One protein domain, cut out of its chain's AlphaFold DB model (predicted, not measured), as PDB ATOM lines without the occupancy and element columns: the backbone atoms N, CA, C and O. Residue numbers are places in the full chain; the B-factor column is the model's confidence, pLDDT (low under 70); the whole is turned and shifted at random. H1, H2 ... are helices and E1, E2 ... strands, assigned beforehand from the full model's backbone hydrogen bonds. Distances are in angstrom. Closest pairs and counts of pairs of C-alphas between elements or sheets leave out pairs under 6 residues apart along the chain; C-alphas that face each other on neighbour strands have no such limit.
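Overview. This is residues 2 to 59 and 91 to 123 of the 146 residues of the protein "Hypothetical protein" of Mantoniella antarctica (UniProt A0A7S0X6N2). A narrow, twisted ribbon of three long strands, E1, E2 and E3, has the helix H1 lying along one of its faces, while the other face is bare of named helices. A second helix, H2, lies off beyond the end of the ribbon where E3 ends, clear of the sheet. The printed part has 91 residues, with two named helices and three named strands in the order H1 E1 E2 E3 H2; the sheet order is E1 - E2 - E3, all antiparallel, and the class is mixed, helices and strands. The whole is a rod spanning 66 by 26 by 14 A, only just extended, close to loose, with a radius of gyration of the C-alphas of 18.6 A.

Along the chain. H1 is residues 7 to 21, 20.9 A from first to last C-alpha, and begins at C-alpha 7 at (41.232, 85.153, 49.151). E1 is residues 29 to 37, 26.2 A long. E2 is residues 44 to 56, 39.3 A long, with C-alpha 44 at (43.399, 97.579, 46.519). E3 is residues 91 to 103, 38.8 A long. H2 is residues 110 to 122, 18.1 A long, and ends at C-alpha 122 at (41.764, 109.313, 29.718).

Arrangement. E2 is the inner strand, and E1 and E3 are edge strands. E1 and E2 form a hairpin, antiparallel with 169 degrees between their directions; N 33 and O 50 are 2.9 A apart, within hydrogen-bond range. E2 and E3 are antiparallel at 166 degrees, with N 49 and O 98 at 2.8 A, within hydrogen-bond range. H1 is on the sheet at a height of 8.7 A, making two layers, a helix on one face of a sheet. It lies over E2 and only just over E3, on which 3 of its 15 C-alphas fall. On the local plane it stands at 7 degrees to E2, along the strands. The closest C-alphas of H1 and E3 are those of Gly 8 and Tyr 100, 5.2 A; of H1 and E2, those of Gly 12 and Leu 49, 6.4 A. H2 is not on the sheet, and it is apart from H1, E1 and E2. In H1 and H2 every O i to N i+4 pair is within hydrogen-bond range.

Size, cuts and confidence. The two C-alphas farthest apart are those of Pro 59 and Ala 122, 66.7 A. Residues 60 to 90 are not printed, and C-alphas 59 and 91 are 11.6 A apart across this cut, which lies in the link from E2 to E3. Of the links that are printed whole, H1 to E1, E1 to E2 and E3 to H2 are short. The mean pLDDT of the printed part is 70.5; it is under 70 in residues 2 to 8, 37 to 45, 58 to 59 and 102 to 123.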
ATOM      1  N   HIS A   2      27.297  86.195  43.974       41.75
ATOM      2  CA  HIS A   2      28.619  85.693  44.350       41.75
ATOM      3  C   HIS A   2      29.397  86.880  44.909       41.75
ATOM      4  O   HIS A   2      29.846  87.732  44.141       41.75
ATOM      5  N   GLU A   3      29.508  86.966  46.237       53.56
ATOM      6  CA  GLU A   3      30.497  87.847  46.853       53.56
ATOM      7  C   GLU A   3      31.875  87.489  46.282       53.56
ATOM      8  O   GLU A   3      32.228  86.304  46.228       53.56
ATOM      9  N   PRO A   4      32.658  88.471  45.815       52.38
ATOM     10  CA  PRO A   4      34.001  88.195  45.356       52.38
ATOM     11  C   PRO A   4      34.830  87.747  46.554       52.38
ATOM     12  O   PRO A   4      35.168  88.539  47.429       52.38
ATOM     13  N   LEU A   5      35.123  86.448  46.588       52.12
ATOM     14  CA  LEU A   5      35.897  85.792  47.631       52.12
ATOM     15  C   LEU A   5      37.251  86.492  47.767       52.12
ATOM     16  O   LEU A   5      38.162  86.312  46.957       52.12
ATOM     17  N   THR A   6      37.392  87.316  48.800       68.25
ATOM     18  CA  THR A   6      38.637  88.007  49.123       68.25
ATOM     19  C   THR A   6      39.615  86.982  49.698       68.25
ATOM     20  O   THR A   6      39.691  86.798  50.912       68.25
ATOM     21  N   LEU A   7      40.333  86.270  48.822       68.81
ATOM     22  CA  LEU A   7      41.232  85.153  49.151       68.81
ATOM     23  C   LEU A   7      42.156  85.447  50.347       68.81
ATOM     24  O   LEU A   7      42.347  84.592  51.207       68.81
ATOM     25  N   GLY A   8      42.669  86.678  50.448       69.06
ATOM     26  CA  GLY A   8      43.526  87.105  51.557       69.06
ATOM     27  C   GLY A   8      42.846  87.091  52.935       69.06
ATOM     28  O   GLY A   8      43.476  86.725  53.925       69.06
ATOM     29  N   PHE A   9      41.550  87.409  53.007       72.06
ATOM     30  CA  PHE A   9      40.782  87.349  54.254       72.06
ATOM     31  C   PHE A   9      40.601  85.903  54.732       72.06
ATOM     32  O   PHE A   9      40.844  85.600  55.902       72.06
ATOM     33  N   TYR A  10      40.236  84.994  53.820       78.31
ATOM     34  CA  TYR A  10      40.090  83.569  54.131       78.31
ATOM     35  C   TYR A  10      41.427  82.916  54.475       78.31
ATOM     36  O   TYR A  10      41.486  82.103  55.394       78.31
ATOM     37  N   PHE A  11      42.510  83.317  53.810       77.81
ATOM     38  CA  PHE A  11      43.857  82.880  54.163       77.81
ATOM     39  C   PHE A  11      44.224  83.287  55.597       77.81
ATOM     40  O   PHE A  11      44.682  82.455  56.380       77.81
ATOM     41  N   GLY A  12      43.943  84.536  55.984       77.62
ATOM     42  CA  GLY A  12      44.136  84.986  57.361       77.62
ATOM     43  C   GLY A  12      43.284  84.208  58.372       77.62
ATOM     44  O   GLY A  12      43.777  83.837  59.437       77.62
ATOM     45  N   ALA A  13      42.032  83.898  58.023       81.44
ATOM     46  CA  ALA A  13      41.156  83.073  58.854       81.44
ATOM     47  C   ALA A  13      41.660  81.629  59.001       81.44
ATOM     48  O   ALA A  13      41.575  81.062  60.090       81.44
ATOM     49  N   LEU A  14      42.232  81.057  57.942       85.81
ATOM     50  CA  LEU A  14      42.796  79.712  57.959       85.81
ATOM     51  C   LEU A  14      44.059  79.634  58.824       85.81
ATOM     52  O   LEU A  14      44.205  78.692  59.600       85.81
ATOM     53  N   ILE A  15      44.933  80.645  58.760       83.31
ATOM     54  CA  ILE A  15      46.104  80.741  59.648       83.31
ATOM     55  C   ILE A  15      45.670  80.863  61.109       83.31
ATOM     56  O   ILE A  15      46.223  80.191  61.976       83.31
ATOM     57  N   GLU A  16      44.671  81.695  61.392       84.00
ATOM     58  CA  GLU A  16      44.126  81.840  62.743       84.00
ATOM     59  C   GLU A  16      43.530  80.529  63.268       84.00
ATOM     60  O   GLU A  16      43.788  80.150  64.412       84.00
ATOM     61  N   TYR A  17      42.777  79.812  62.429       87.06
ATOM     62  CA  TYR A  17      42.245  78.497  62.767       87.06
ATOM     63  C   TYR A  17      43.376  77.504  63.067       87.06
ATOM     64  O   TYR A  17      43.390  76.886  64.131       87.06
ATOM     65  N   ALA A  18      44.369  77.402  62.181       84.94
ATOM     66  CA  ALA A  18      45.516  76.526  62.384       84.94
ATOM     67  C   ALA A  18      46.265  76.865  63.682       84.94
ATOM     68  O   ALA A  18      46.611  75.969  64.443       84.94
ATOM     69  N   ALA A  19      46.457  78.147  63.991       82.94
ATOM     70  CA  ALA A  19      47.151  78.568  65.202       82.94
ATOM     71  C   ALA A  19      46.424  78.183  66.497       82.94
ATOM     72  O   ALA A  19      47.077  77.820  67.475       82.94
ATOM     73  N   ARG A  20      45.086  78.259  66.514       82.94
ATOM     74  CA  ARG A  20      44.282  77.921  67.698       82.94
ATOM     75  C   ARG A  20      44.077  76.427  67.883       82.94
ATOM     76  O   ARG A  20      44.048  75.961  69.017       82.94
ATOM     77  N   PHE A  21      43.899  75.698  66.787       85.00
ATOM     78  CA  PHE A  21      43.417  74.320  66.840       85.00
ATOM     79  C   PHE A  21      44.468  73.283  66.449       85.00
ATOM     80  O   PHE A  21      44.189  72.094  66.561       85.00
ATOM     81  N   CYS A  22      45.670  73.681  66.015       82.75
ATOM     82  CA  CYS A  22      46.742  72.730  65.726       82.75
ATOM     83  C   CYS A  22      47.374  72.212  67.031       82.75
ATOM     84  O   CYS A  22      48.094  72.961  67.705       82.75
ATOM     85  N   PRO A  23      47.200  70.919  67.372       78.75
ATOM     86  CA  PRO A  23      47.736  70.356  68.611       78.75
ATOM     87  C   PRO A  23      49.268  70.365  68.652       78.75
ATOM     88  O   PRO A  23      49.859  70.376  69.727       78.75
ATOM     89  N   ALA A  24      49.925  70.397  67.486       78.69
ATOM     90  CA  ALA A  24      51.381  70.455  67.385       78.69
ATOM     91  C   ALA A  24      51.961  71.789  67.886       78.69
ATOM     92  O   ALA A  24      53.103  71.830  68.339       78.69
ATOM     93  N   ILE A  25      51.185  72.878  67.833       76.62
ATOM     94  CA  ILE A  25      51.649  74.202  68.270       76.62
ATOM     95  C   ILE A  25      51.659  74.295  69.804       76.62
ATOM     96  O   ILE A  25      52.503  75.004  70.356       76.62
ATOM     97  N   ARG A  26      50.769  73.551  70.487       76.69
ATOM     98  CA  ARG A  26      50.597  73.558  71.956       76.69
ATOM     99  C   ARG A  26      50.563  74.982  72.529       76.69
ATOM    100  O   ARG A  26      51.194  75.277  73.542       76.69
ATOM    101  N   ALA A  27      49.880  75.883  71.824       79.19
ATOM    102  CA  ALA A  27      49.737  77.263  72.251       79.19
ATOM    103  C   ALA A  27      48.917  77.317  73.543       79.19
ATOM    104  O   ALA A  27      47.811  76.789  73.598       79.19
ATOM    105  N   GLU A  28      49.451  77.977  74.565       84.50
ATOM    106  CA  GLU A  28      48.705  78.304  75.779       84.50
ATOM    107  C   GLU A  28      47.761  79.481  75.519       84.50
ATOM    108  O   GLU A  28      46.609  79.478  75.941       84.50
ATOM    109  N   ALA A  29      48.241  80.481  74.777       84.88
ATOM    110  CA  ALA A  29      47.443  81.627  74.374       84.88
ATOM    111  C   ALA A  29      47.784  82.052  72.944       84.88
ATOM    112  O   ALA A  29      48.954  82.087  72.550       84.88
ATOM    113  N   VAL A  30      46.748  82.419  72.185       84.38
ATOM    114  CA  VAL A  30      46.857  82.951  70.822       84.38
ATOM    115  C   VAL A  30      46.119  84.281  70.754       84.38
ATOM    116  O   VAL A  30      44.888  84.319  70.808       84.38
ATOM    117  N   THR A  31      46.863  85.372  70.597       86.50
ATOM    118  CA  THR A  31      46.294  86.704  70.374       86.50
ATOM    119  C   THR A  31      46.365  87.039  68.894       86.50
ATOM    120  O   THR A  31      47.416  86.912  68.265       86.50
ATOM    121  N   VAL A  32      45.240  87.486  68.338       83.94
ATOM    122  CA  VAL A  32      45.118  87.828  66.921       83.94
ATOM    123  C   VAL A  32      44.739  89.290  66.787       83.94
ATOM    124  O   VAL A  32      43.746  89.727  67.365       83.94
ATOM    125  N   HIS A  33      45.495  90.033  65.988       83.31
ATOM    126  CA  HIS A  33      45.170  91.405  65.635       83.31
ATOM    127  C   HIS A  33      45.001  91.526  64.121       83.31
ATOM    128  O   HIS A  33      45.944  91.298  63.358       83.31
ATOM    129  N   ARG A  34      43.787  91.873  63.689       78.75
ATOM    130  CA  ARG A  34      43.430  92.074  62.280       78.75
ATOM    131  C   ARG A  34      43.277  93.568  62.016       78.75
ATOM    132  O   ARG A  34      42.436  94.216  62.629       78.75
ATOM    133  N   GLN A  35      44.067  94.104  61.095       76.12
ATOM    134  CA  GLN A  35      43.904  95.465  60.581       76.12
ATOM    135  C   GLN A  35      43.509  95.398  59.119       76.12
ATOM    136  O   GLN A  35      44.123  94.670  58.344       76.12
ATOM    137  N   VAL A  36      42.502  96.176  58.744       73.25
ATOM    138  CA  VAL A  36      42.066  96.322  57.358       73.25
ATOM    139  C   VAL A  36      42.165  97.801  57.013       73.25
ATOM    140  O   VAL A  36      41.406  98.613  57.536       73.25
ATOM    141  N   ALA A  37      43.133  98.165  56.174       68.25
ATOM    142  CA  ALA A  37      43.279  99.535  55.704       68.25
ATOM    143  C   ALA A  37      42.266  99.785  54.579       68.25
ATOM    144  O   ALA A  37      42.366  99.202  53.499       68.25
ATOM    145  N   THR A  38      41.296 100.666  54.827       60.81
ATOM    146  CA  THR A  38      40.222 101.012  53.881       60.81
ATOM    147  C   THR A  38      40.653 101.972  52.769       60.81
ATOM    148  O   THR A  38      39.834 102.329  51.927       60.81
ATOM    149  N   GLY A  39      41.928 102.367  52.704       58.62
ATOM    150  CA  GLY A  39      42.411 103.311  51.702       58.62
ATOM    151  C   GLY A  39      43.785 102.965  51.154       58.62
ATOM    152  O   GLY A  39      44.778 103.380  51.732       58.62
ATOM    153  N   PHE A  40      43.838 102.289  50.005       51.25
ATOM    154  CA  PHE A  40      44.918 102.469  49.034       51.25
ATOM    155  C   PHE A  40      44.326 102.474  47.614       51.25
ATOM    156  O   PHE A  40      43.465 101.663  47.276       51.25
ATOM    157  N   GLY A  41      44.719 103.484  46.832       52.44
ATOM    158  CA  GLY A  41      44.043 103.956  45.620       52.44
ATOM    159  C   GLY A  41      43.559 102.876  44.645       52.44
ATOM    160  O   GLY A  41      44.230 101.877  44.403       52.44
ATOM    161  N   ALA A  42      42.378 103.134  44.073       52.81
ATOM    162  CA  ALA A  42      41.720 102.364  43.017       52.81
ATOM    163  C   ALA A  42      41.708 100.837  43.247       52.81
ATOM    164  O   ALA A  42      42.319 100.072  42.506       52.81
ATOM    165  N   GLY A  43      40.959 100.397  44.262       57.34
ATOM    166  CA  GLY A  43      40.516  99.005  44.365       57.34
ATOM    167  C   GLY A  43      41.490  98.037  45.031       57.34
ATOM    168  O   GLY A  43      41.281  96.841  44.908       57.34
ATOM    169  N   LYS A  44      42.521  98.486  45.758       59.78
ATOM    170  CA  LYS A  44      43.399  97.579  46.519       59.78
ATOM    171  C   LYS A  44      43.312  97.863  48.014       59.78
ATOM    172  O   LYS A  44      43.746  98.903  48.489       59.78
ATOM    173  N   MET A  45      42.762  96.914  48.759       66.38
ATOM    174  CA  MET A  45      42.707  96.938  50.219       66.38
ATOM    175  C   MET A  45      43.862  96.107  50.777       66.38
ATOM    176  O   MET A  45      44.153  95.025  50.266       66.38
ATOM    177  N   VAL A  46      44.532  96.603  51.816       71.00
ATOM    178  CA  VAL A  46      45.605  95.864  52.498       71.00
ATOM    179  C   VAL A  46      45.087  95.392  53.845       71.00
ATOM    180  O   VAL A  46      44.649  96.201  54.664       71.00
ATOM    181  N   GLY A  47      45.146  94.085  54.069       75.56
ATOM    182  CA  GLY A  47      44.927  93.486  55.374       75.56
ATOM    183  C   GLY A  47      46.251  93.090  56.021       75.56
ATOM    184  O   GLY A  47      47.151  92.585  55.348       75.56
ATOM    185  N   GLN A  48      46.367  93.300  57.327       81.12
ATOM    186  CA  GLN A  48      47.455  92.781  58.146       81.12
ATOM    187  C   GLN A  48      46.888  91.879  59.240       81.12
ATOM    188  O   GLN A  48      45.972  92.260  59.968       81.12
ATOM    189  N   LEU A  49      47.458  90.683  59.356       83.50
ATOM    190  CA  LEU A  49      47.217  89.742  60.439       83.50
ATOM    191  C   LEU A  49      48.498  89.641  61.266       83.50
ATOM    192  O   LEU A  49      49.518  89.171  60.763       83.50
ATOM    193  N   LYS A  50      48.435  90.072  62.524       87.25
ATOM    194  CA  LYS A  50      49.491  89.858  63.515       87.25
ATOM    195  C   LYS A  50      49.033  88.780  64.487       87.25
ATOM    196  O   LYS A  50      47.982  88.911  65.116       87.25
ATOM    197  N   LEU A  51      49.818  87.719  64.586       86.44
ATOM    198  CA  LEU A  51      49.548  86.556  65.412       86.44
ATOM    199  C   LEU A  51      50.624  86.456  66.486       86.44
ATOM    200  O   LEU A  51      51.808  86.410  66.162       86.44
ATOM    201  N   VAL A  52      50.211  86.420  67.748       86.88
ATOM    202  CA  VAL A  52      51.104  86.248  68.894       86.88
ATOM    203  C   VAL A  52      50.745  84.947  69.591       86.88
ATOM    204  O   VAL A  52      49.627  84.803  70.084       86.88
ATOM    205  N   ILE A  53      51.687  84.010  69.632       87.69
ATOM    206  CA  ILE A  53      51.521  82.702  70.267       87.69
ATOM    207  C   ILE A  53      52.439  82.631  71.483       87.69
ATOM    208  O   ILE A  53      53.653  82.807  71.370       87.69
ATOM    209  N   LYS A  54      51.855  82.336  72.642       84.94
ATOM    210  CA  LYS A  54      52.583  82.003  73.866       84.94
ATOM    211  C   LYS A  54      52.473  80.503  74.097       84.94
ATOM    212  O   LYS A  54      51.364  79.970  74.063       84.94
ATOM    213  N   ARG A  55      53.598  79.824  74.316       83.81
ATOM    214  CA  ARG A  55      53.617  78.397  74.672       83.81
ATOM    215  C   ARG A  55      54.560  78.141  75.836       83.81
ATOM    216  O   ARG A  55      55.643  78.723  75.882       83.81
ATOM    217  N   LYS A  56      54.175  77.228  76.721       79.31
ATOM    218  CA  LYS A  56      55.052  76.728  77.780       79.31
ATOM    219  C   LYS A  56      56.045  75.742  77.192       79.31
ATOM    220  O   LYS A  56      55.662  74.799  76.492       79.31
ATOM    221  N   ARG A  57      57.329  75.956  77.460       72.19
ATOM    222  CA  ARG A  57      58.349  74.954  77.175       72.19
ATOM    223  C   ARG A  57      58.216  73.841  78.204       72.19
ATOM    224  O   ARG A  57      58.337  74.081  79.399       72.19
ATOM    225  N   GLN A  58      57.976  72.624  77.734       67.00
ATOM    226  CA  GLN A  58      58.076  71.462  78.606       67.00
ATOM    227  C   GLN A  58      59.568  71.182  78.839       67.00
ATOM    228  O   GLN A  58      60.329  71.190  77.861       67.00
ATOM    229  N   PRO A  59      60.013  70.978  80.091       63.19
ATOM    230  CA  PRO A  59      61.375  70.537  80.339       63.19
ATOM    231  C   PRO A  59      61.618  69.207  79.607       63.19
ATOM    232  O   PRO A  59      60.665  68.444  79.406       63.19
ATOM    233  N   ILE A  91      57.970  80.659  79.191       77.38
ATOM    234  CA  ILE A  91      56.997  81.073  78.179       77.38
ATOM    235  C   ILE A  91      57.753  81.524  76.930       77.38
ATOM    236  O   ILE A  91      58.400  82.571  76.918       77.38
ATOM    237  N   ILE A  92      57.615  80.766  75.844       80.06
ATOM    238  CA  ILE A  92      58.173  81.120  74.538       80.06
ATOM    239  C   ILE A  92      57.150  81.967  73.773       80.06
ATOM    240  O   ILE A  92      56.009  81.540  73.570       80.06
ATOM    241  N   HIS A  93      57.576  83.147  73.324       85.19
ATOM    242  CA  HIS A  93      56.782  84.077  72.522       85.19
ATOM    243  C   HIS A  93      57.128  83.954  71.034       85.19
ATOM    244  O   HIS A  93      58.286  84.113  70.651       85.19
ATOM    245  N   TRP A  94      56.117  83.740  70.191       80.00
ATOM    246  CA  TRP A  94      56.239  83.754  68.731       80.00
ATOM    247  C   TRP A  94      55.340  84.838  68.143       80.00
ATOM    248  O   TRP A  94      54.151  84.880  68.457       80.00
ATOM    249  N   GLU A  95      55.886  85.676  67.260       86.69
ATOM    250  CA  GLU A  95      55.124  86.675  66.508       86.69
ATOM    251  C   GLU A  95      55.182  86.368  65.006       86.69
ATOM    252  O   GLU A  95      56.262  86.208  64.439       86.69
ATOM    253  N   TYR A  96      54.022  86.321  64.347       79.06
ATOM    254  CA  TYR A  96      53.914  86.167  62.898       79.06
ATOM    255  C   TYR A  96      53.082  87.299  62.295       79.06
ATOM    256  O   TYR A  96      51.998  87.611  62.788       79.06
ATOM    257  N   ASN A  97      53.582  87.917  61.223       82.25
ATOM    258  CA  ASN A  97      52.919  89.023  60.535       82.25
ATOM    259  C   ASN A  97      52.657  88.646  59.076       82.25
ATOM    260  O   ASN A  97      53.592  88.440  58.307       82.25
ATOM    261  N   VAL A  98      51.386  88.618  58.682       77.12
ATOM    262  CA  VAL A  98      50.961  88.387  57.297       77.12
ATOM    263  C   VAL A  98      50.336  89.657  56.755       77.12
ATOM    264  O   VAL A  98      49.426  90.210  57.369       77.12
ATOM    265  N   LYS A  99      50.792  90.096  55.583       80.75
ATOM    266  CA  LYS A  99      50.160  91.168  54.812       80.75
ATOM    267  C   LYS A  99      49.534  90.560  53.568       80.75
ATOM    268  O   LYS A  99      50.214  89.850  52.832       80.75
ATOM    269  N   TYR A 100      48.260  90.833  53.338       74.06
ATOM    270  CA  TYR A 100      47.547  90.374  52.155       74.06
ATOM    271  C   TYR A 100      46.892  91.549  51.440       74.06
ATOM    272  O   TYR A 100      46.435  92.508  52.060       74.06
ATOM    273  N   PHE A 101      46.855  91.460  50.116       74.62
ATOM    274  CA  PHE A 101      46.189  92.429  49.262       74.62
ATOM    275  C   PHE A 101      44.864  91.840  48.801       74.62
ATOM    276  O   PHE A 101      44.790  90.684  48.388       74.62
ATOM    277  N   VAL A 102      43.818  92.645  48.882       67.19
ATOM    278  CA  VAL A 102      42.482  92.326  48.405       67.19
ATOM    279  C   VAL A 102      42.172  93.258  47.246       67.19
ATOM    280  O   VAL A 102      42.246  94.478  47.393       67.19
ATOM    281  N   ASP A 103      41.815  92.686  46.100       64.81
ATOM    282  CA  ASP A 103      41.293  93.454  44.974       64.81
ATOM    283  C   ASP A 103      39.812  93.784  45.228       64.81
ATOM    284  O   ASP A 103      38.900  93.004  44.945       64.81
ATOM    285  N   GLY A 104      39.575  94.957  45.808       54.31
ATOM    286  CA  GLY A 104      38.264  95.589  45.920       54.31
ATOM    287  C   GLY A 104      37.718  96.100  44.579       54.31
ATOM    288  O   GLY A 104      36.661  96.720  44.548       54.31
ATOM    289  N   GLY A 105      38.395  95.868  43.451       51.28
ATOM    290  CA  GLY A 105      37.855  96.129  42.115       51.28
ATOM    291  C   GLY A 105      36.740  95.163  41.696       51.28
ATOM    292  O   GLY A 105      35.970  95.471  40.784       51.28
ATOM    293  N   SER A 106      36.606  94.019  42.376       50.31
ATOM    294  CA  SER A 106      35.586  93.014  42.049       50.31
ATOM    295  C   SER A 106      34.175  93.383  42.547       50.31
ATOM    296  O   SER A 106      33.181  92.932  41.980       50.31
ATOM    297  N   CYS A 107      34.057  94.283  43.533       48.12
ATOM    298  CA  CYS A 107      32.772  94.785  44.045       48.12
ATOM    299  C   CYS A 107      32.211  96.002  43.279       48.12
ATOM    300  O   CYS A 107      31.170  96.549  43.645       48.12
ATOM    301  N   CYS A 108      32.842  96.402  42.170       47.69
ATOM    302  CA  CYS A 108      32.278  97.387  41.251       47.69
ATOM    303  C   CYS A 108      31.431  96.683  40.169       47.69
ATOM    304  O   CYS A 108      31.974  95.847  39.428       47.69
ATOM    305  N   PRO A 109      30.135  97.041  40.007       49.38
ATOM    306  CA  PRO A 109      29.341  96.627  38.851       49.38
ATOM    307  C   PRO A 109      30.123  96.896  37.561       49.38
ATOM    308  O   PRO A 109      30.866  97.879  37.489       49.38
ATOM    309  N   SER A 110      29.973  96.038  36.550       55.72
ATOM    310  CA  SER A 110      30.686  96.121  35.259       55.72
ATOM    311  C   SER A 110      30.713  97.539  34.665       55.72
ATOM    312  O   SER A 110      31.729  97.956  34.113       55.72
ATOM    313  N   LEU A 111      29.650  98.318  34.886       53.00
ATOM    314  CA  LEU A 111      29.531  99.720  34.485       53.00
ATOM    315  C   LEU A 111      30.582 100.646  35.131       53.00
ATOM    316  O   LEU A 111      31.190 101.462  34.441       53.00
ATOM    317  N   ARG A 112      30.863 100.497  36.434       52.62
ATOM    318  CA  ARG A 112      31.896 101.294  37.125       52.62
ATOM    319  C   ARG A 112      33.310 100.835  36.784       52.62
ATOM    320  O   ARG A 112      34.212 101.663  36.763       52.62
ATOM    321  N   ARG A 113      33.510  99.546  36.480       55.84
ATOM    322  CA  ARG A 113      34.794  99.045  35.953       55.84
ATOM    323  C   ARG A 113      35.097  99.647  34.587       55.84
ATOM    324  O   ARG A 113      36.214 100.102  34.372       55.84
ATOM    325  N   HIS A 114      34.095  99.726  33.714       56.72
ATOM    326  CA  HIS A 114      34.238 100.388  32.422       56.72
ATOM    327  C   HIS A 114      34.511 101.890  32.587       56.72
ATOM    328  O   HIS A 114      35.407 102.413  31.937       56.72
ATOM    329  N   GLN A 115      33.809 102.586  33.486       55.72
ATOM    330  CA  GLN A 115      34.059 104.011  33.746       55.72
ATOM    331  C   GLN A 115      35.432 104.271  34.379       55.72
ATOM    332  O   GLN A 115      36.102 105.218  33.986       55.72
ATOM    333  N   ALA A 116      35.894 103.426  35.305       56.22
ATOM    334  CA  ALA A 116      37.224 103.546  35.901       56.22
ATOM    335  C   ALA A 116      38.343 103.207  34.901       56.22
ATOM    336  O   ALA A 116      39.381 103.864  34.904       56.22
ATOM    337  N   ALA A 117      38.131 102.224  34.018       59.19
ATOM    338  CA  ALA A 117      39.047 101.918  32.922       59.19
ATOM    339  C   ALA A 117      39.098 103.056  31.892       59.19
ATOM    340  O   ALA A 117      40.185 103.447  31.484       59.19
ATOM    341  N   VAL A 118      37.946 103.637  31.538       58.78
ATOM    342  CA  VAL A 118      37.849 104.801  30.641       58.78
ATOM    343  C   VAL A 118      38.490 106.036  31.270       58.78
ATOM    344  O   VAL A 118      39.269 106.709  30.607       58.78
ATOM    345  N   ALA A 119      38.252 106.307  32.554       56.50
ATOM    346  CA  ALA A 119      38.886 107.414  33.264       56.50
ATOM    347  C   ALA A 119      40.407 107.224  33.370       56.50
ATOM    348  O   ALA A 119      41.163 108.168  33.168       56.50
ATOM    349  N   LYS A 120      40.878 105.996  33.623       56.66
ATOM    350  CA  LYS A 120      42.312 105.672  33.650       56.66
ATOM    351  C   LYS A 120      42.956 105.755  32.261       56.66
ATOM    352  O   LYS A 120      44.101 106.178  32.169       56.66
ATOM    353  N   ALA A 121      42.235 105.385  31.204       60.75
ATOM    354  CA  ALA A 121      42.676 105.562  29.822       60.75
ATOM    355  C   ALA A 121      42.708 107.045  29.413       60.75
ATOM    356  O   ALA A 121      43.610 107.449  28.694       60.75
ATOM    357  N   ALA A 122      41.784 107.863  29.926       57.28
ATOM    358  CA  ALA A 122      41.764 109.313  29.718       57.28
ATOM    359  C   ALA A 122      42.861 110.063  30.503       57.28
ATOM    360  O   ALA A 122      43.246 111.162  30.121       57.28
ATOM    361  N   LEU A 123      43.360 109.473  31.594       54.78
ATOM    362  CA  LEU A 123      44.481 109.980  32.398       54.78
ATOM    363  C   LEU A 123      45.845 109.417  31.972       54.78
ATOM    364  O   LEU A 123      46.867 109.818  32.530       54.78
TER     365      LEU A 123